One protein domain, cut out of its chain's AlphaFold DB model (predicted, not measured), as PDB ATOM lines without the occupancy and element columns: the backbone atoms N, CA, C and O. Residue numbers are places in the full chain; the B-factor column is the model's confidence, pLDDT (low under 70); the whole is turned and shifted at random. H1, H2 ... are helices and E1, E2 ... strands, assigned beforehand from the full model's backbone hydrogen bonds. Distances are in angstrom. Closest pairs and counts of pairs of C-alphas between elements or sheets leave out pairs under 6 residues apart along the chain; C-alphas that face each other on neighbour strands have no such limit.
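This is residues 157 to 311 of the 315 residues of the protein "GIY-YIG domain-containing protein" of Clostridium beijerinckii (UniProt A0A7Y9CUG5). A strongly twisted, curled sheet of six strands has its helices on one face: H4 and H2 pack along the strands there, H1 crosses at the E1 edge, and H3 stands up over E6 near the opposite edge. H5, short, packs on H4 and has no contact with the sheet. The printed part has 155 residues, with five named helices and six named strands in the order H1 H2 E1 E2 E3 E4 H3 E5 E6 H4 H5, a mixed class of helices and strands. The sheet runs E1 E2 E3 E4 E6 E5, antiparallel throughout. The whole is compact, with a radius of gyration of the C-alphas of 15.4 A and spans of 45 by 31 by 30 A.

H1, residues 157 to 165, is on the sheet at a height of 8.8 A, over E1, residues 190 to 192; the C-alphas of Glu 160 and Leu 191 are their closest, 5.9 A apart. On the local plane H1 runs across the strands, only just, at 62 degrees to E1. H2, residues 170 to 178, is only just apart from H1, their closest C-alphas being 8.3 A apart. H2 is over E3, residues 211 to 218, at a height of 9.1 A, and runs along the strands, at 25 degrees to E3 on the local plane. E1, E2, residues 196 to 204, E3 and E4, residues 225 to 230, form a meander, each strand the antiparallel neighbour of the one before, and each pair in turn is a hairpin. N 190 and O 198 of E1 and E2 are 2.9 A apart, N 201 and O 214 of E2 and E3 2.9 A, and N 215 and O 228 of E3 and E4 2.8 A, within hydrogen-bond range. H3, residues 234 to 247, stands up from the sheet over E6, residues 263 to 266, its line rising 50 degrees; the C-alphas of Lys 237 and Pro 263 are the closest, 5.4 A apart. E4, H3 and E5, residues 255 to 257, form a split strand-helix-strand unit, two strands running the same way with a helix between in the chain and E6 between in the sheet; its crossover is right-handed. E5 and E6 are a hairpin, with N 256 and O 265 2.8 A apart; N 266 of E6 and O 229 of E4 are 2.9 A apart. H4, residues 280 to 295, is on the same face as H3, over E3 and E4 at a height of 9.3 A; its closest C-alphas with E4 are those of Ala 283 and Ile 225, 6.5 A apart. H4 touches H2 with residues 280 to 284 alone, at a steep tilt of 48 degrees, the same way; the closest C-alphas, of Val 280 and Pro 171, are 5.8 A apart. H5, residues 304 to 309, touches H4, about perpendicular at 87 degrees, through H4 residues 289 to 293 alone; the C-alphas of Ser 306 and Ile 289 are the closest, 5.7 A apart. In H1, H2, H3, H4 and H5 every O i to N i+4 pair is within hydrogen-bond range.

H1 begins at C-alpha 157, (30.937, 26.840, 34.586). From first to last C-alpha E2 measures 24.9 A, E3 22.6 A, H4 22.7 A, H3 20.3 A and E4 15.9 A. E4 begins at C-alpha 225, (41.863, 27.864, 16.250). H5 ends at C-alpha 309, (53.558, 37.652, 8.493).

The C-alphas farthest apart are those of Arg 158 and Asp 300, 47.7 A. The printed part has no cut. The links H2 to E1 and E6 to H4 are long; in the first, residues 183 to 184 pair antiparallel with residues 201 to 202 of E2. The mean pLDDT of the printed part is 89.6, and residues 206 to 210 are under 70.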
ATOM      1  N   ALA A 157      30.693  28.248  34.299       75.69
ATOM      2  CA  ALA A 157      30.937  26.840  34.586       75.69
ATOM      3  C   ALA A 157      30.154  25.868  33.680       75.69
ATOM      4  O   ALA A 157      30.771  25.023  33.050       75.69
ATOM      5  N   ARG A 158      28.831  26.008  33.545       78.88
ATOM      6  CA  ARG A 158      28.007  25.184  32.647       78.88
ATOM      7  C   ARG A 158      28.374  25.363  31.170       78.88
ATOM      8  O   ARG A 158      28.413  24.383  30.441       78.88
ATOM      9  N   GLU A 159      28.654  26.583  30.707       82.31
ATOM     10  CA  GLU A 159      29.101  26.793  29.313       82.31
ATOM     11  C   GLU A 159      30.476  26.166  29.054       82.31
ATOM     12  O   GLU A 159      30.724  25.591  27.994       82.31
ATOM     13  N   GLU A 160      31.371  26.271  30.035       84.56
ATOM     14  CA  GLU A 160      32.682  25.639  30.017       84.56
ATOM     15  C   GLU A 160      32.549  24.103  29.999       84.56
ATOM     16  O   GLU A 160      33.156  23.460  29.146       84.56
ATOM     17  N   GLU A 161      31.680  23.523  30.834       85.50
ATOM     18  CA  GLU A 161      31.335  22.092  30.828       85.50
ATOM     19  C   GLU A 161      30.750  21.637  29.484       85.50
ATOM     20  O   GLU A 161      31.177  20.621  28.939       85.50
ATOM     21  N   GLU A 162      29.821  22.397  28.900       87.75
ATOM     22  CA  GLU A 162      29.235  22.084  27.594       87.75
ATOM     23  C   GLU A 162      30.278  22.141  26.463       87.75
ATOM     24  O   GLU A 162      30.212  21.352  25.515       87.75
ATOM     25  N   LYS A 163      31.255  23.055  26.541       89.19
ATOM     26  CA  LYS A 163      32.372  23.117  25.587       89.19
ATOM     27  C   LYS A 163      33.356  21.966  25.772       89.19
ATOM     28  O   LYS A 163      33.778  21.393  24.765       89.19
ATOM     29  N   PHE A 164      33.675  21.598  27.013       90.69
ATOM     30  CA  PHE A 164      34.475  20.408  27.312       90.69
ATOM     31  C   PHE A 164      33.792  19.136  26.804       90.69
ATOM     32  O   PHE A 164      34.415  18.342  26.111       90.69
ATOM     33  N   ALA A 165      32.485  18.982  27.030       90.06
ATOM     34  CA  ALA A 165      31.720  17.836  26.535       90.06
ATOM     35  C   ALA A 165      31.731  17.720  24.998       90.06
ATOM     36  O   ALA A 165      31.586  16.629  24.452       90.06
ATOM     37  N   LYS A 166      31.919  18.840  24.288       90.06
ATOM     38  CA  LYS A 166      32.045  18.893  22.822       90.06
ATOM     39  C   LYS A 166      33.497  18.789  22.327       90.06
ATOM     40  O   LYS A 166      33.718  18.880  21.118       90.06
ATOM     41  N   GLY A 167      34.475  18.635  23.221       92.38
ATOM     42  CA  GLY A 167      35.894  18.486  22.887       92.38
ATOM     43  C   GLY A 167      36.564  19.768  22.385       92.38
ATOM     44  O   GLY A 167      37.490  19.714  21.579       92.38
ATOM     45  N   PHE A 168      36.091  20.951  22.793       92.81
ATOM     46  CA  PHE A 168      36.716  22.225  22.390       92.81
ATOM     47  C   PHE A 168      38.106  22.444  23.008       92.81
ATOM     48  O   PHE A 168      38.849  23.319  22.557       92.81
ATOM     49  N   ASP A 169      38.443  21.693  24.051       94.56
ATOM     50  CA  ASP A 169      39.719  21.704  24.758       94.56
ATOM     51  C   ASP A 169      40.778  20.811  24.113       94.56
ATOM     52  O   ASP A 169      41.954  21.165  24.167       94.56
ATOM     53  N   GLU A 170      40.370  19.713  23.467       95.38
ATOM     54  CA  GLU A 170      41.246  18.744  22.790       95.38
ATOM     55  C   GLU A 170      42.357  19.422  21.960       95.38
ATOM     56  O   GLU A 170      43.538  19.210  22.264       95.38
ATOM     57  N   PRO A 171      42.046  20.306  20.984       96.12
ATOM     58  CA  PRO A 171      43.074  20.956  20.172       96.12
ATOM     59  C   PRO A 171      43.987  21.879  20.988       96.12
ATOM     60  O   PRO A 171      45.173  22.007  20.693       96.12
ATOM     61  N   LEU A 172      43.461  22.532  22.027       96.38
ATOM     62  CA  LEU A 172      44.236  23.441  22.874       96.38
ATOM     63  C   LEU A 172      45.237  22.660  23.731       96.38
ATOM     64  O   LEU A 172      46.390  23.073  23.876       96.38
ATOM     65  N   MET A 173      44.813  21.514  24.261       96.56
ATOM     66  CA  MET A 173      45.661  20.618  25.041       96.56
ATOM     67  C   MET A 173      46.739  19.957  24.179       96.56
ATOM     68  O   MET A 173      47.881  19.842  24.626       96.56
ATOM     69  N   GLU A 174      46.426  19.586  22.935       96.69
ATOM     70  CA  GLU A 174      47.417  19.064  21.990       96.69
ATOM     71  C   GLU A 174      48.483  20.119  21.650       96.69
ATOM     72  O   GLU A 174      49.680  19.824  21.706       96.69
ATOM     73  N   ILE A 175      48.081  21.373  21.409       96.25
ATOM     74  CA  ILE A 175      49.030  22.481  21.216       96.25
ATOM     75  C   ILE A 175      49.894  22.669  22.465       96.25
ATOM     76  O   ILE A 175      51.114  22.742  22.352       96.25
ATOM     77  N   LYS A 176      49.299  22.699  23.665       96.38
ATOM     78  CA  LYS A 176      50.048  22.808  24.929       96.38
ATOM     79  C   LYS A 176      51.086  21.691  25.071       96.38
ATOM     80  O   LYS A 176      52.229  21.957  25.436       96.38
ATOM     81  N   LYS A 177      50.715  20.453  24.733       96.62
ATOM     82  CA  LYS A 177      51.606  19.284  24.777       96.62
ATOM     83  C   LYS A 177      52.779  19.396  23.798       96.62
ATOM     84  O   LYS A 177      53.858  18.898  24.105       96.62
ATOM     85  N   ALA A 178      52.599  20.065  22.660       97.19
ATOM     86  CA  ALA A 178      53.671  20.303  21.693       97.19
ATOM     87  C   ALA A 178      54.761  21.272  22.205       97.19
ATOM     88  O   ALA A 178      55.841  21.328  21.618       97.19
ATOM     89  N   PHE A 179      54.507  22.006  23.296       95.62
ATOM     90  CA  PHE A 179      55.427  22.992  23.873       95.62
ATOM     91  C   PHE A 179      55.631  22.784  25.388       95.62
ATOM     92  O   PHE A 179      55.278  23.657  26.183       95.62
ATOM     93  N   PRO A 180      56.238  21.660  25.819       93.31
ATOM     94  CA  PRO A 180      56.356  21.309  27.239       93.31
ATOM     95  C   PRO A 180      57.233  22.278  28.051       93.31
ATOM     96  O   PRO A 180      57.098  22.355  29.268       93.31
ATOM     97  N   HIS A 181      58.123  23.021  27.390       91.75
ATOM     98  CA  HIS A 181      59.013  23.998  28.028       91.75
ATOM     99  C   HIS A 181      58.388  25.391  28.178       91.75
ATOM    100  O   HIS A 181      58.974  26.258  28.821       91.75
ATOM    101  N   ILE A 182      57.217  25.623  27.580       92.31
ATOM    102  CA  ILE A 182      56.538  26.914  27.653       92.31
ATOM    103  C   ILE A 182      55.641  26.947  28.883       92.31
ATOM    104  O   ILE A 182      54.870  26.024  29.153       92.31
ATOM    105  N   LYS A 183      55.716  28.048  29.633       92.94
ATOM    106  CA  LYS A 183      54.853  28.268  30.789       92.94
ATOM    107  C   LYS A 183      53.466  28.701  30.324       92.94
ATOM    108  O   LYS A 183      53.322  29.706  29.635       92.94
ATOM    109  N   PHE A 184      52.436  27.985  30.759       93.06
ATOM    110  CA  PHE A 184      51.038  28.371  30.561       93.06
ATOM    111  C   PHE A 184      50.441  28.891  31.870       93.06
ATOM    112  O   PHE A 184      50.787  28.403  32.945       93.06
ATOM    113  N   LEU A 185      49.551  29.882  31.781       90.88
ATOM    114  CA  LEU A 185      48.873  30.471  32.940       90.88
ATOM    115  C   LEU A 185      47.903  29.486  33.602       90.88
ATOM    116  O   LEU A 185      47.762  29.488  34.821       90.88
ATOM    117  N   ASP A 186      47.240  28.655  32.797       89.12
ATOM    118  CA  ASP A 186      46.255  27.688  33.267       89.12
ATOM    119  C   ASP A 186      46.697  26.244  33.016       89.12
ATOM    120  O   ASP A 186      47.297  25.899  31.989       89.12
ATOM    121  N   GLU A 187      46.320  25.365  33.943       89.75
ATOM    122  CA  GLU A 187      46.474  23.920  33.784       89.75
ATOM    123  C   GLU A 187      45.577  23.374  32.669       89.75
ATOM    124  O   GLU A 187      46.048  22.592  31.840       89.75
ATOM    125  N   LYS A 188      44.335  23.866  32.593       92.06
ATOM    126  CA  LYS A 188      43.335  23.528  31.575       92.06
ATOM    127  C   LYS A 188      42.796  24.786  30.877       92.06
ATOM    128  O   LYS A 188      42.843  25.861  31.480       92.06
ATOM    129  N   PRO A 189      42.271  24.681  29.642       93.88
ATOM    130  CA  PRO A 189      41.636  25.807  28.970       93.88
ATOM    131  C   PRO A 189      40.483  26.382  29.799       93.88
ATOM    132  O   PRO A 189      39.773  25.632  30.459       93.88
ATOM    133  N   LYS A 190      40.283  27.704  29.757       92.44
ATOM    134  CA  LYS A 190      39.168  28.381  30.441       92.44
ATOM    135  C   LYS A 190      38.379  29.259  29.489       92.44
ATOM    136  O   LYS A 190      38.922  29.781  28.506       92.44
ATOM    137  N   LEU A 191      37.106  29.452  29.819       90.06
ATOM    138  CA  LEU A 191      36.209  30.326  29.080       90.06
ATOM    139  C   LEU A 191      36.599  31.801  29.290       90.06
ATOM    140  O   LEU A 191      36.669  32.281  30.423       90.06
ATOM    141  N   ARG A 192      36.871  32.529  28.204       86.69
ATOM    142  CA  ARG A 192      37.277  33.945  28.226       86.69
ATOM    143  C   ARG A 192      36.605  34.741  27.115       86.69
ATOM    144  O   ARG A 192      36.188  34.186  26.103       86.69
ATOM    145  N   ASP A 193      36.574  36.061  27.285       80.69
ATOM    146  CA  ASP A 193      35.994  37.017  26.337       80.69
ATOM    147  C   ASP A 193      34.539  36.647  25.967       80.69
ATOM    148  O   ASP A 193      33.720  36.414  26.860       80.69
ATOM    149  N   ALA A 194      34.223  36.576  24.669       78.75
ATOM    150  CA  ALA A 194      32.921  36.211  24.108       78.75
ATOM    151  C   ALA A 194      32.667  34.689  24.151       78.75
ATOM    152  O   ALA A 194      32.290  34.079  23.153       78.75
ATOM    153  N   ASN A 195      32.893  34.084  25.318       79.06
ATOM    154  CA  ASN A 195      32.725  32.657  25.583       79.06
ATOM    155  C   ASN A 195      33.635  31.739  24.749       79.06
ATOM    156  O   ASN A 195      33.261  30.613  24.436       79.06
ATOM    157  N   ASP A 196      34.847  32.172  24.411       87.88
ATOM    158  CA  ASP A 196      35.838  31.327  23.740       87.88
ATOM    159  C   ASP A 196      36.638  30.513  24.761       87.88
ATOM    160  O   ASP A 196      37.072  31.038  25.792       87.88
ATOM    161  N   LEU A 197      36.868  29.231  24.474       92.88
ATOM    162  CA  LEU A 197      37.701  28.392  25.331       92.88
ATOM    163  C   LEU A 197      39.168  28.640  24.974       92.88
ATOM    164  O   LEU A 197      39.524  28.631  23.796       92.88
ATOM    165  N   SER A 198      40.014  28.925  25.967       93.94
ATOM    166  CA  SER A 198      41.341  29.493  25.713       93.94
ATOM    167  C   SER A 198      42.440  29.036  26.669       93.94
ATOM    168  O   SER A 198      42.192  28.802  27.853       93.94
ATOM    169  N   LEU A 199      43.671  29.009  26.159       94.62
ATOM    170  CA  LEU A 199      44.922  28.905  26.909       94.62
ATOM    171  C   LEU A 199      45.762  30.169  26.715       94.62
ATOM    172  O   LEU A 199      45.722  30.803  25.661       94.62
ATOM    173  N   MET A 200      46.548  30.513  27.731       93.81
ATOM    174  CA  MET A 200      47.464  31.651  27.708       93.81
ATOM    175  C   MET A 200      48.882  31.161  27.987       93.81
ATOM    176  O   MET A 200      49.161  30.672  29.082       93.81
ATOM    177  N   ALA A 201      49.758  31.268  26.993       92.62
ATOM    178  CA  ALA A 201      51.186  31.010  27.129       92.62
ATOM    179  C   ALA A 201      51.912  32.304  27.503       92.62
ATOM    180  O   ALA A 201      51.609  33.359  26.954       92.62
ATOM    181  N   ILE A 202      52.850  32.206  28.436       91.31
ATOM    182  CA  ILE A 202      53.530  33.325  29.082       91.31
ATOM    183  C   ILE A 202      54.982  33.362  28.594       91.31
ATOM    184  O   ILE A 202      55.686  32.359  28.706       91.31
ATOM    185  N   PHE A 203      55.432  34.521  28.118       89.62
ATOM    186  CA  PHE A 203      56.796  34.746  27.633       89.62
ATOM    187  C   PHE A 203      57.441  35.897  28.386       89.62
ATOM    188  O   PHE A 203      56.843  36.963  28.476       89.62
ATOM    189  N   ASP A 204      58.637  35.675  28.923       84.50
ATOM    190  CA  ASP A 204      59.431  36.715  29.582       84.50
ATOM    191  C   ASP A 204      59.978  37.694  28.534       84.50
ATOM    192  O   ASP A 204      60.461  37.269  27.483       84.50
ATOM    193  N   ILE A 205      59.874  38.993  28.811       80.50
ATOM    194  CA  ILE A 205      60.339  40.068  27.922       80.50
ATOM    195  C   ILE A 205      61.582  40.806  28.459       80.50
ATOM    196  O   ILE A 205      62.025  41.777  27.850       80.50
ATOM    197  N   GLY A 206      62.199  40.310  29.541       68.38
ATOM    198  CA  GLY A 206      63.494  40.762  30.062       68.38
ATOM    199  C   GLY A 206      63.446  41.890  31.108       68.38
ATOM    200  O   GLY A 206      62.474  42.625  31.209       68.38
ATOM    201  N   GLN A 207      64.548  41.985  31.879       51.56
ATOM    202  CA  GLN A 207      64.955  42.857  33.019       51.56
ATOM    203  C   GLN A 207      63.944  43.213  34.126       51.56
ATOM    204  O   GLN A 207      64.339  43.355  35.285       51.56
ATOM    205  N   VAL A 208      62.657  43.280  33.838       52.81
ATOM    206  CA  VAL A 208      61.569  43.336  34.811       52.81
ATOM    207  C   VAL A 208      60.845  41.995  34.685       52.81
ATOM    208  O   VAL A 208      60.770  41.459  33.589       52.81
ATOM    209  N   LYS A 209      60.353  41.394  35.778       59.72
ATOM    210  CA  LYS A 209      59.585  40.121  35.759       59.72
ATOM    211  C   LYS A 209      58.220  40.295  35.069       59.72
ATOM    212  O   LYS A 209      57.167  40.074  35.669       59.72
ATOM    213  N   GLU A 210      58.232  40.762  33.839       68.44
ATOM    214  CA  GLU A 210      57.083  41.073  33.022       68.44
ATOM    215  C   GLU A 210      56.989  40.052  31.912       68.44
ATOM    216  O   GLU A 210      57.967  39.435  31.492       68.44
ATOM    217  N   VAL A 211      55.757  39.820  31.490       83.56
ATOM    218  CA  VAL A 211      55.463  38.743  30.568       83.56
ATOM    219  C   VAL A 211      54.486  39.207  29.516       83.56
ATOM    220  O   VAL A 211      53.544  39.924  29.839       83.56
ATOM    221  N   ILE A 212      54.679  38.780  28.278       88.38
ATOM    222  CA  ILE A 212      53.692  38.923  27.215       88.38
ATOM    223  C   ILE A 212      52.959  37.599  27.008       88.38
ATOM    224  O   ILE A 212      53.478  36.528  27.335       88.38
ATOM    225  N   ILE A 213      51.723  37.666  26.515       92.81
ATOM    226  CA  ILE A 213      50.839  36.505  26.458       92.81
ATOM    227  C   ILE A 213      50.534  36.138  25.012       92.81
ATOM    228  O   ILE A 213      50.014  36.961  24.264       92.81
ATOM    229  N   ILE A 214      50.750  34.878  24.636       94.00
ATOM    230  CA  ILE A 214      50.073  34.304  23.470       94.00
ATOM    231  C   ILE A 214      48.770  33.669  23.951       94.00
ATOM    232  O   ILE A 214      48.782  32.676  24.682       94.00
ATOM    233  N   LYS A 215      47.634  34.219  23.522       95.19
ATOM    234  CA  LYS A 215      46.313  33.622  23.720       95.19
ATOM    235  C   LYS A 215      46.006  32.681  22.557       95.19
ATOM    236  O   LYS A 215      45.984  33.109  21.407       95.19
ATOM    237  N   ILE A 216      45.709  31.424  22.870       94.81
ATOM    238  CA  ILE A 216      45.285  30.382  21.928       94.81
ATOM    239  C   ILE A 216      43.847  30.023  22.273       94.81
ATOM    240  O   ILE A 216      43.563  29.742  23.436       94.81
ATOM    241  N   PHE A 217      42.929  30.044  21.312       94.06
ATOM    242  CA  PHE A 217      41.524  29.778  21.610       94.06
ATOM    243  C   PHE A 217      40.768  29.142  20.450       94.06
ATOM    244  O   PHE A 217      41.042  29.421  19.280       94.06
ATOM    245  N   THR A 218      39.809  28.285  20.796       90.94
ATOM    246  CA  THR A 218      38.823  27.743  19.859       90.94
ATOM    247  C   THR A 218      37.637  28.693  19.774       90.94
ATOM    248  O   THR A 218      37.167  29.213  20.788       90.94
ATOM    249  N   THR A 219      37.179  28.945  18.547       83.25
ATOM    250  CA  THR A 219      36.142  29.950  18.269       83.25
ATOM    251  C   THR A 219      34.798  29.295  17.948       83.25
ATOM    252  O   THR A 219      34.218  28.605  18.782       83.25
ATOM    253  N   VAL A 220      34.305  29.487  16.721       79.31
ATOM    254  CA  VAL A 220      32.992  29.041  16.232       79.31
ATOM    255  C   VAL A 220      32.840  27.515  16.301       79.31
ATOM    256  O   VAL A 220      31.745  27.019  16.548       79.31
ATOM    257  N   SER A 221      33.931  26.767  16.116       85.19
ATOM    258  CA  SER A 221      33.992  25.315  16.314       85.19
ATOM    259  C   SER A 221      35.360  24.900  16.861       85.19
ATOM    260  O   SER A 221      36.306  25.697  16.846       85.19
ATOM    261  N   LYS A 222      35.475  23.646  17.321       82.88
ATOM    262  CA  LYS A 222      36.735  23.088  17.832       82.88
ATOM    263  C   LYS A 222      37.854  23.056  16.783       82.88
ATOM    264  O   LYS A 222      39.016  23.231  17.126       82.88
ATOM    265  N   ASP A 223      37.498  22.970  15.505       88.88
ATOM    266  CA  ASP A 223      38.457  22.944  14.394       88.88
ATOM    267  C   ASP A 223      38.935  24.341  13.977       88.88
ATOM    268  O   ASP A 223      39.723  24.473  13.048       88.88
ATOM    269  N   VAL A 224      38.441  25.414  14.605       92.31
ATOM    270  CA  VAL A 224      38.822  26.789  14.255       92.31
ATOM    271  C   VAL A 224      39.590  27.424  15.394       92.31
ATOM    272  O   VAL A 224      39.004  27.948  16.347       92.31
ATOM    273  N   ILE A 225      40.910  27.431  15.235       95.00
ATOM    274  CA  ILE A 225      41.863  27.864  16.250       95.00
ATOM    275  C   ILE A 225      42.430  29.230  15.864       95.00
ATOM    276  O   ILE A 225      42.836  29.473  14.721       95.00
ATOM    277  N   GLN A 226      42.462  30.142  16.833       95.19
ATOM    278  CA  GLN A 226      43.022  31.476  16.677       95.19
ATOM    279  C   GLN A 226      44.120  31.720  17.711       95.19
ATOM    280  O   GLN A 226      44.041  31.256  18.849       95.19
ATOM    281  N   LEU A 227      45.158  32.435  17.276       95.81
ATOM    282  CA  LEU A 227      46.307  32.807  18.083       95.81
ATOM    283  C   LEU A 227      46.493  34.316  18.021       95.81
ATOM    284  O   LEU A 227      46.458  34.903  16.939       95.81
ATOM    285  N   GLU A 228      46.694  34.924  19.180       95.38
ATOM    286  CA  GLU A 228      46.889  36.360  19.338       95.38
ATOM    287  C   GLU A 228      48.002  36.609  20.342       95.38
ATOM    288  O   GLU A 228      48.020  35.990  21.406       95.38
ATOM    289  N   LEU A 229      48.892  37.546  20.038       95.50
ATOM    290  CA  LEU A 229      49.821  38.082  21.023       95.50
ATOM    291  C   LEU A 229      49.153  39.280  21.709       95.50
ATOM    292  O   LEU A 229      48.671  40.184  21.026       95.50
ATOM    293  N   ARG A 230      49.091  39.271  23.040       94.12
ATOM    294  CA  ARG A 230      48.355  40.244  23.852       94.12
ATOM    295  C   ARG A 230      49.238  40.921  24.891       94.12
ATOM    296  O   ARG A 230      50.066  40.271  25.532       94.12
ATOM    297  N   ALA A 231      48.988  42.213  25.069       91.81
ATOM    298  CA  ALA A 231      49.527  43.052  26.127       91.81
ATOM    299  C   ALA A 231      48.374  43.658  26.939       91.81
ATOM    300  O   ALA A 231      47.639  44.519  26.455       91.81
ATOM    301  N   ASP A 232      48.237  43.228  28.188       86.44
ATOM    302  CA  ASP A 232      47.157  43.644  29.084       86.44
ATOM    303  C   ASP A 232      47.538  44.912  29.868       86.44
ATOM    304  O   ASP A 232      46.733  45.832  30.035       86.44
ATOM    305  N   LYS A 233      48.789  44.993  30.332       88.50
ATOM    306  CA  LYS A 233      49.310  46.094  31.154       88.50
ATOM    307  C   LYS A 233      49.984  47.163  30.301       88.50
ATOM    308  O   LYS A 233      50.570  46.861  29.270       88.50
ATOM    309  N   LYS A 234      49.973  48.414  30.772       87.94
ATOM    310  CA  LYS A 234      50.540  49.568  30.050       87.94
ATOM    311  C   LYS A 234      51.980  49.335  29.563       87.94
ATOM    312  O   LYS A 234      52.236  49.504  28.378       87.94
ATOM    313  N   HIS A 235      52.871  48.853  30.429       86.31
ATOM    314  CA  HIS A 235      54.266  48.553  30.072       86.31
ATOM    315  C   HIS A 235      54.399  47.447  29.012       86.31
ATOM    316  O   HIS A 235      55.249  47.539  28.138       86.31
ATOM    317  N   GLN A 236      53.523  46.432  29.012       90.06
ATOM    318  CA  GLN A 236      53.522  45.393  27.971       90.06
ATOM    319  C   GLN A 236      53.136  45.995  26.615       90.06
ATOM    320  O   GLN A 236      53.659  45.589  25.581       90.06
ATOM    321  N   LYS A 237      52.210  46.964  26.616       90.88
ATOM    322  CA  LYS A 237      51.774  47.678  25.409       90.88
ATOM    323  C   LYS A 237      52.893  48.575  24.879       90.88
ATOM    324  O   LYS A 237      53.148  48.597  23.680       90.88
ATOM    325  N   GLU A 238      53.591  49.269  25.775       89.38
ATOM    326  CA  GLU A 238      54.780  50.069  25.451       89.38
ATOM    327  C   GLU A 238      55.902  49.186  24.878       89.38
ATOM    328  O   GLU A 238      56.418  49.490  23.803       89.38
ATOM    329  N   TRP A 239      56.195  48.045  25.515       90.38
ATOM    330  CA  TRP A 239      57.134  47.050  24.991       90.38
ATOM    331  C   TRP A 239      56.714  46.561  23.607       90.38
ATOM    332  O   TRP A 239      57.527  46.556  22.692       90.38
ATOM    333  N   MET A 240      55.439  46.204  23.413       91.50
ATOM    334  CA  MET A 240      54.940  45.723  22.123       91.50
ATOM    335  C   MET A 240      55.123  46.784  21.035       91.50
ATOM    336  O   MET A 240      55.546  46.462  19.927       91.50
ATOM    337  N   LEU A 241      54.853  48.055  21.342       90.25
ATOM    338  CA  LEU A 241      55.090  49.141  20.398       90.25
ATOM    339  C   LEU A 241      56.571  49.249  20.029       90.25
ATOM    340  O   LEU A 241      56.895  49.316  18.845       90.25
ATOM    341  N   GLN A 242      57.458  49.251  21.024       90.12
ATOM    342  CA  GLN A 242      58.898  49.372  20.818       90.12
ATOM    343  C   GLN A 242      59.456  48.178  20.033       90.12
ATOM    344  O   GLN A 242      60.144  48.361  19.032       90.12
ATOM    345  N   HIS A 243      59.095  46.963  20.441       92.06
ATOM    346  CA  HIS A 243      59.513  45.711  19.818       92.06
ATOM    347  C   HIS A 243      59.148  45.670  18.338       92.06
ATOM    348  O   HIS A 243      60.003  45.478  17.478       92.06
ATOM    349  N   PHE A 244      57.883  45.943  18.012       92.62
ATOM    350  CA  PHE A 244      57.461  45.973  16.616       92.62
ATOM    351  C   PHE A 244      58.040  47.172  15.859       92.62
ATOM    352  O   PHE A 244      58.272  47.034  14.667       92.62
ATOM    353  N   SER A 245      58.327  48.309  16.502       90.88
ATOM    354  CA  SER A 245      59.019  49.434  15.842       90.88
ATOM    355  C   SER A 245      60.435  49.065  15.384       90.88
ATOM    356  O   SER A 245      60.893  49.565  14.360       90.88
ATOM    357  N   ASN A 246      61.117  48.171  16.108       89.94
ATOM    358  CA  ASN A 246      62.441  47.670  15.721       89.94
ATOM    359  C   ASN A 246      62.372  46.677  14.551       89.94
ATOM    360  O   ASN A 246      63.320  46.561  13.777       89.94
ATOM    361  N   LEU A 247      61.254  45.959  14.417       90.19
ATOM    362  CA  LEU A 247      61.055  44.970  13.358       90.19
ATOM    363  C   LEU A 247      60.422  45.565  12.096       90.19
ATOM    364  O   LEU A 247      60.702  45.078  11.005       90.19
ATOM    365  N   VAL A 248      59.549  46.572  12.235       88.56
ATOM    366  CA  VAL A 248      58.791  47.200  11.145       88.56
ATOM    367  C   VAL A 248      58.727  48.720  11.237       88.56
ATOM    368  O   VAL A 248      58.484  49.287  12.294       88.56
ATOM    369  N   ALA A 249      58.807  49.388  10.082       81.56
ATOM    370  CA  ALA A 249      58.711  50.850  10.001       81.56
ATOM    371  C   ALA A 249      57.339  51.412  10.433       81.56
ATOM    372  O   ALA A 249      57.259  52.543  10.900       81.56
ATOM    373  N   ASN A 250      56.251  50.643  10.274       83.56
ATOM    374  CA  ASN A 250      54.879  51.068  10.591       83.56
ATOM    375  C   ASN A 250      54.149  50.034  11.477       83.56
ATOM    376  O   ASN A 250      53.222  49.360  11.012       83.56
ATOM    377  N   PRO A 251      54.531  49.889  12.760       83.94
ATOM    378  CA  PRO A 251      54.021  48.837  13.646       83.94
ATOM    379  C   PRO A 251      52.516  48.942  13.914       83.94
ATOM    380  O   PRO A 251      51.822  47.933  14.016       83.94
ATOM    381  N   THR A 252      51.964  50.155  13.945       82.62
ATOM    382  CA  THR A 252      50.535  50.398  14.203       82.62
ATOM    383  C   THR A 252      49.608  49.793  13.144       82.62
ATOM    384  O   THR A 252      48.443  49.541  13.431       82.62
ATOM    385  N   GLN A 253      50.099  49.485  11.936       84.69
ATOM    386  CA  GLN A 253      49.305  48.787  10.914       84.69
ATOM    387  C   GLN A 253      49.145  47.282  11.186       84.69
ATOM    388  O   GLN A 253      48.256  46.636  10.612       84.69
ATOM    389  N   LEU A 254      50.017  46.723  12.028       87.31
ATOM    390  CA  LEU A 254      50.012  45.322  12.444       87.31
ATOM    391  C   LEU A 254      49.279  45.118  13.775       87.31
ATOM    392  O   LEU A 254      48.697  44.053  14.005       87.31
ATOM    393  N   LEU A 255      49.278  46.145  14.623       91.19
ATOM    394  CA  LEU A 255      48.752  46.111  15.983       91.19
ATOM    395  C   LEU A 255      47.328  46.676  16.051       91.19
ATOM    396  O   LEU A 255      46.989  47.668  15.410       91.19
ATOM    397  N   ARG A 256      46.472  46.052  16.860       91.62
ATOM    398  CA  ARG A 256      45.179  46.617  17.247       91.62
ATOM    399  C   ARG A 256      45.406  47.600  18.388       91.62
ATOM    400  O   ARG A 256      45.897  47.209  19.447       91.62
ATOM    401  N   ILE A 257      45.016  48.846  18.162       88.06
ATOM    402  CA  ILE A 257      45.123  49.934  19.131       88.06
ATOM    403  C   ILE A 257      43.877  49.950  20.024       88.06
ATOM    404  O   ILE A 257      42.765  49.748  19.534       88.06
ATOM    405  N   ASN A 258      44.065  50.131  21.331       86.06
ATOM    406  CA  ASN A 258      42.975  50.274  22.291       86.06
ATOM    407  C   ASN A 258      42.447  51.722  22.343       86.06
ATOM    408  O   ASN A 258      42.963  52.614  21.671       86.06
ATOM    409  N   ASN A 259      41.434  51.970  23.177       84.88
ATOM    410  CA  ASN A 259      40.825  53.300  23.319       84.88
ATOM    411  C   ASN A 259      41.800  54.377  23.831       84.88
ATOM    412  O   ASN A 259      41.579  55.556  23.579       84.88
ATOM    413  N   ASP A 260      42.885  53.975  24.502       83.31
ATOM    414  CA  ASP A 260      43.916  54.879  25.028       83.31
ATOM    415  C   ASP A 260      45.034  55.165  24.010       83.31
ATOM    416  O   ASP A 260      46.030  55.803  24.344       83.31
ATOM    417  N   GLY A 261      44.919  54.659  22.777       84.19
ATOM    418  CA  GLY A 261      45.933  54.853  21.741       84.19
ATOM    419  C   GLY A 261      47.151  53.925  21.846       84.19
ATOM    420  O   GLY A 261      48.114  54.112  21.106       84.19
ATOM    421  N   LEU A 262      47.123  52.906  22.712       86.06
ATOM    422  CA  LEU A 262      48.220  51.948  22.899       86.06
ATOM    423  C   LEU A 262      47.942  50.603  22.203       86.06
ATOM    424  O   LEU A 262      46.793  50.153  22.165       86.06
ATOM    425  N   PRO A 263      48.966  49.912  21.665       88.44
ATOM    426  CA  PRO A 263      48.765  48.615  21.030       88.44
ATOM    427  C   PRO A 263      48.486  47.533  22.070       88.44
ATOM    428  O   PRO A 263      49.238  47.357  23.018       88.44
ATOM    429  N   GLU A 264      47.404  46.789  21.880       90.81
ATOM    430  CA  GLU A 264      46.959  45.760  22.826       90.81
ATOM    431  C   GLU A 264      47.069  44.348  22.248       90.81
ATOM    432  O   GLU A 264      47.320  43.391  22.981       90.81
ATOM    433  N   VAL A 265      46.870  44.201  20.934       94.12
ATOM    434  CA  VAL A 265      46.841  42.887  20.285       94.12
ATOM    435  C   VAL A 265      47.593  42.909  18.968       94.12
ATOM    436  O   VAL A 265      47.272  43.694  18.077       94.12
ATOM    437  N   PHE A 266      48.511  41.966  18.793       95.62
ATOM    438  CA  PHE A 266      49.017  41.588  17.483       95.62
ATOM    439  C   PHE A 266      48.276  40.341  16.984       95.62
ATOM    440  O   PHE A 266      48.337  39.261  17.576       95.62
ATOM    441  N   LEU A 267      47.563  40.515  15.869       93.69
ATOM    442  CA  LEU A 267      46.872  39.457  15.139       93.69
ATOM    443  C   LEU A 267      47.145  39.649  13.642       93.69
ATOM    444  O   LEU A 267      46.527  40.538  13.034       93.69
ATOM    445  N   PRO A 268      48.027  38.837  13.033       91.44
ATOM    446  CA  PRO A 268      48.357  38.938  11.617       91.44
ATOM    447  C   PRO A 268      47.128  38.950  10.715       91.44
ATOM    448  O   PRO A 268      46.211  38.146  10.895       91.44
ATOM    449  N   LYS A 269      47.096  39.834   9.710       89.00
ATOM    450  CA  LYS A 269      45.967  39.941   8.763       89.00
ATOM    451  C   LYS A 269      45.731  38.626   8.014       89.00
ATOM    452  O   LYS A 269      44.584  38.251   7.774       89.00
ATOM    453  N   GLN A 270      46.810  37.904   7.724       89.94
ATOM    454  CA  GLN A 270      46.840  36.587   7.094       89.94
ATOM    455  C   GLN A 270      46.116  35.525   7.930       89.94
ATOM    456  O   GLN A 270      45.734  34.500   7.384       89.94
ATOM    457  N   TRP A 271      45.895  35.760   9.227       92.25
ATOM    458  CA  TRP A 271      45.263  34.807  10.145       92.25
ATOM    459  C   TRP A 271      43.836  35.198  10.548       92.25
ATOM    460  O   TRP A 271      43.199  34.493  11.332       92.25
ATOM    461  N   ARG A 272      43.310  36.312  10.023       87.62
ATOM    462  CA  ARG A 272      41.979  36.827  10.377       87.62
ATOM    463  C   ARG A 272      40.861  36.131   9.593       87.62
ATOM    464  O   ARG A 272      41.050  35.608   8.493       87.62
ATOM    465  N   TYR A 273      39.651  36.200  10.146       84.81
ATOM    466  CA  TYR A 273      38.405  35.767   9.499       84.81
ATOM    467  C   TYR A 273      38.457  34.326   8.962       84.81
ATOM    468  O   TYR A 273      38.633  33.383   9.727       84.81
ATOM    469  N   LYS A 274      38.287  34.141   7.647       83.38
ATOM    470  CA  LYS A 274      38.252  32.826   6.997       83.38
ATOM    471  C   LYS A 274      39.615  32.117   7.004       83.38
ATOM    472  O   LYS A 274      39.631  30.906   6.820       83.38
ATOM    473  N   LYS A 275      40.713  32.841   7.272       88.38
ATOM    474  CA  LYS A 275      42.098  32.340   7.284       88.38
ATOM    475  C   LYS A 275      42.597  31.911   8.677       88.38
ATOM    476  O   LYS A 275      43.801  31.873   8.933       88.38
ATOM    477  N   ARG A 276      41.694  31.629   9.620       91.31
ATOM    478  CA  ARG A 276      42.048  31.020  10.918       91.31
ATOM    479  C   ARG A 276      42.602  29.609  10.717       91.31
ATOM    480  O   ARG A 276      42.277  28.981   9.711       91.31
ATOM    481  N   ALA A 277      43.403  29.133  11.669       94.00
ATOM    482  CA  ALA A 277      43.960  27.792  11.587       94.00
ATOM    483  C   ALA A 277      42.829  26.763  11.655       94.00
ATOM    484  O   ALA A 277      41.957  26.864  12.524       94.00
ATOM    485  N   ARG A 278      42.834  25.811  10.716       94.00
ATOM    486  CA  ARG A 278      41.804  24.759  10.614       94.00
ATOM    487  C   ARG A 278      42.255  23.410  11.160       94.00
ATOM    488  O   ARG A 278      41.474  22.468  11.213       94.00
ATOM    489  N   THR A 279      43.526  23.315  11.533       95.12
ATOM    490  CA  THR A 279      44.132  22.111  12.094       95.12
ATOM    491  C   THR A 279      45.039  22.477  13.260       95.12
ATOM    492  O   THR A 279      45.586  23.584  13.322       95.12
ATOM    493  N   VAL A 280      45.248  21.523  14.168       96.19
ATOM    494  CA  VAL A 280      46.183  21.678  15.289       96.19
ATOM    495  C   VAL A 280      47.612  21.891  14.789       96.19
ATOM    496  O   VAL A 280      48.309  22.768  15.290       96.19
ATOM    497  N   GLN A 281      48.036  21.182  13.741       96.94
ATOM    498  CA  GLN A 281      49.381  21.333  13.174       96.94
ATOM    499  C   GLN A 281      49.634  22.736  12.614       96.94
ATOM    500  O   GLN A 281      50.691  23.326  12.841       96.94
ATOM    501  N   GLU A 282      48.641  23.317  11.940       96.56
ATOM    502  CA  GLU A 282      48.719  24.702  11.484       96.56
ATOM    503  C   GLU A 282      48.791  25.680  12.666       96.56
ATOM    504  O   GLU A 282      49.594  26.613  12.653       96.56
ATOM    505  N   ALA A 283      48.006  25.450  13.721       96.81
ATOM    506  CA  ALA A 283      48.059  26.260  14.934       96.81
ATOM    507  C   ALA A 283      49.422  26.163  15.648       96.81
ATOM    508  O   ALA A 283      49.957  27.187  16.068       96.81
ATOM    509  N   ILE A 284      50.028  24.971  15.716       97.50
ATOM    510  CA  ILE A 284      51.385  24.748  16.244       97.50
ATOM    511  C   ILE A 284      52.416  25.529  15.422       97.50
ATOM    512  O   ILE A 284      53.289  26.185  15.991       97.50
ATOM    513  N   LYS A 285      52.310  25.505  14.087       97.12
ATOM    514  CA  LYS A 285      53.190  26.277  13.198       97.12
ATOM    515  C   LYS A 285      53.085  27.779  13.475       97.12
ATOM    516  O   LYS A 285      54.098  28.443  13.679       97.12
ATOM    517  N   ARG A 286      51.859  28.301  13.568       96.88
ATOM    518  CA  ARG A 286      51.592  29.713  13.895       96.88
ATOM    519  C   ARG A 286      52.082  30.094  15.289       96.88
ATOM    520  O   ARG A 286      52.587  31.197  15.471       96.88
ATOM    521  N   PHE A 287      51.983  29.186  16.259       96.81
ATOM    522  CA  PHE A 287      52.531  29.402  17.594       96.81
ATOM    523  C   PHE A 287      54.053  29.579  17.539       96.81
ATOM    524  O   PHE A 287      54.561  30.545  18.098       96.81
ATOM    525  N   LYS A 288      54.773  28.724  16.794       96.50
ATOM    526  CA  LYS A 288      56.231  28.854  16.591       96.50
ATOM    527  C   LYS A 288      56.613  30.192  15.961       96.50
ATOM    528  O   LYS A 288      57.545  30.822  16.442       96.50
ATOM    529  N   ILE A 289      55.864  30.640  14.954       96.38
ATOM    530  CA  ILE A 289      56.060  31.951  14.314       96.38
ATOM    531  C   ILE A 289      55.912  33.083  15.333       96.38
ATOM    532  O   ILE A 289      56.753  33.971  15.397       96.38
ATOM    533  N   LEU A 290      54.869  33.054  16.171       96.06
ATOM    534  CA  LEU A 290      54.709  34.066  17.216       96.06
ATOM    535  C   LEU A 290      55.859  34.031  18.228       96.06
ATOM    536  O   LEU A 290      56.341  35.092  18.606       96.06
ATOM    537  N   MET A 291      56.325  32.847  18.640       93.81
ATOM    538  CA  MET A 291      57.494  32.753  19.522       93.81
ATOM    539  C   MET A 291      58.744  33.342  18.869       93.81
ATOM    540  O   MET A 291      59.499  34.039  19.535       93.81
ATOM    541  N   GLU A 292      58.969  33.056  17.589       94.75
ATOM    542  CA  GLU A 292      60.095  33.599  16.835       94.75
ATOM    543  C   GLU A 292      60.033  35.131  16.804       94.75
ATOM    544  O   GLU A 292      61.003  35.792  17.160       94.75
ATOM    545  N   ILE A 293      58.858  35.692  16.495       94.19
ATOM    546  CA  ILE A 293      58.629  37.140  16.494       94.19
ATOM    547  C   ILE A 293      58.880  37.749  17.875       94.19
ATOM    548  O   ILE A 293      59.484  38.811  17.940       94.19
ATOM    549  N   ILE A 294      58.449  37.114  18.969       92.69
ATOM    550  CA  ILE A 294      58.646  37.638  20.335       92.69
ATOM    551  C   ILE A 294      60.132  37.735  20.702       92.69
ATOM    552  O   ILE A 294      60.526  38.702  21.345       92.69
ATOM    553  N   HIS A 295      60.951  36.755  20.312       90.88
ATOM    554  CA  HIS A 295      62.364  36.697  20.714       90.88
ATOM    555  C   HIS A 295      63.327  37.375  19.728       90.88
ATOM    556  O   HIS A 295      64.511  37.529  20.043       90.88
ATOM    557  N   ALA A 296      62.848  37.763  18.545       92.06
ATOM    558  CA  ALA A 296      63.662  38.403  17.521       92.06
ATOM    559  C   ALA A 296      64.246  39.734  18.008       92.06
ATOM    560  O   ALA A 296      63.529  40.581  18.532       92.06
ATOM    561  N   GLN A 297      65.549  39.921  17.811       87.38
ATOM    562  CA  GLN A 297      66.225  41.184  18.129       87.38
ATOM    563  C   GLN A 297      66.112  42.185  16.977       87.38
ATOM    564  O   GLN A 297      66.024  43.392  17.192       87.38
ATOM    565  N   ASP A 298      66.085  41.665  15.754       89.31
ATOM    566  CA  ASP A 298      66.020  42.422  14.516       89.31
ATOM    567  C   ASP A 298      65.277  41.628  13.437       89.31
ATOM    568  O   ASP A 298      64.980  40.435  13.580       89.31
ATOM    569  N   LEU A 299      64.969  42.310  12.335       88.56
ATOM    570  CA  LEU A 299      64.290  41.707  11.199       88.56
ATOM    571  C   LEU A 299      65.114  40.573  10.575       88.56
ATOM    572  O   LEU A 299      64.529  39.608  10.089       88.56
ATOM    573  N   ASP A 300      66.444  40.655  10.574       88.94
ATOM    574  CA  ASP A 300      67.302  39.687   9.890       88.94
ATOM    575  C   ASP A 300      67.288  38.311  10.555       88.94
ATOM    576  O   ASP A 300      67.307  37.303   9.846       88.94
ATOM    577  N   SER A 301      67.119  38.279  11.879       90.62
ATOM    578  CA  SER A 301      66.967  37.071  12.693       90.62
ATOM    579  C   SER A 301      65.692  36.262  12.408       90.62
ATOM    580  O   SER A 301      65.605  35.102  12.811       90.62
ATOM    581  N   LEU A 302      64.714  36.839  11.696       94.12
ATOM    582  CA  LEU A 302      63.440  36.188  11.395       94.12
ATOM    583  C   LEU A 302      63.493  35.298  10.147       94.12
ATOM    584  O   LEU A 302      64.020  35.669   9.090       94.12
ATOM    585  N   SER A 303      62.810  34.159  10.235       94.81
ATOM    586  CA  SER A 303      62.475  33.293   9.111       94.81
ATOM    587  C   SER A 303      61.668  34.034   8.041       94.81
ATOM    588  O   SER A 303      60.972  35.020   8.302       94.81
ATOM    589  N   LEU A 304      61.716  33.521   6.807       92.12
ATOM    590  CA  LEU A 304      60.935  34.064   5.688       92.12
ATOM    591  C   LEU A 304      59.431  34.090   5.985       92.12
ATOM    592  O   LEU A 304      58.735  35.017   5.576       92.12
ATOM    593  N   GLU A 305      58.933  33.098   6.720       92.31
ATOM    594  CA  GLU A 305      57.521  33.025   7.081       92.31
ATOM    595  C   GLU A 305      57.147  34.108   8.099       92.31
ATOM    596  O   GLU A 305      56.170  34.826   7.894       92.31
ATOM    597  N   SER A 306      57.963  34.316   9.136       94.00
ATOM    598  CA  SER A 306      57.769  35.412  10.093       94.00
ATOM    599  C   SER A 306      57.856  36.786   9.420       94.00
ATOM    600  O   SER A 306      57.009  37.649   9.658       94.00
ATOM    601  N   LYS A 307      58.802  36.972   8.490       93.00
ATOM    602  CA  LYS A 307      58.901  38.181   7.652       93.00
ATOM    603  C   LYS A 307      57.644  38.398   6.801       93.00
ATOM    604  O   LYS A 307      57.131  39.515   6.748       93.00
ATOM    605  N   SER A 308      57.111  37.346   6.174       91.06
ATOM    606  CA  SER A 308      55.851  37.400   5.412       91.06
ATOM    607  C   SER A 308      54.670  37.829   6.291       91.06
ATOM    608  O   SER A 308      53.897  38.718   5.925       91.06
ATOM    609  N   ILE A 309      54.579  37.283   7.506       91.44
ATOM    610  CA  ILE A 309      53.558  37.652   8.493       91.44
ATOM    611  C   ILE A 309      53.638  39.133   8.889       91.44
ATOM    612  O   ILE A 309      52.597  39.784   9.023       91.44
ATOM    613  N   LEU A 310      54.847  39.689   8.993       90.69
ATOM    614  CA  LEU A 310      55.084  41.116   9.241       90.69
ATOM    615  C   LEU A 310      54.919  42.007   7.991       90.69
ATOM    616  O   LEU A 310      54.949  43.229   8.112       90.69
ATOM    617  N   GLY A 311      54.682  41.425   6.810       84.19
ATOM    618  CA  GLY A 311      54.406  42.150   5.565       84.19
ATOM    619  C   GLY A 311      55.624  42.433   4.677       84.19
ATOM    620  O   GLY A 311      55.511  43.235   3.754       84.19
TER     621      GLY A 311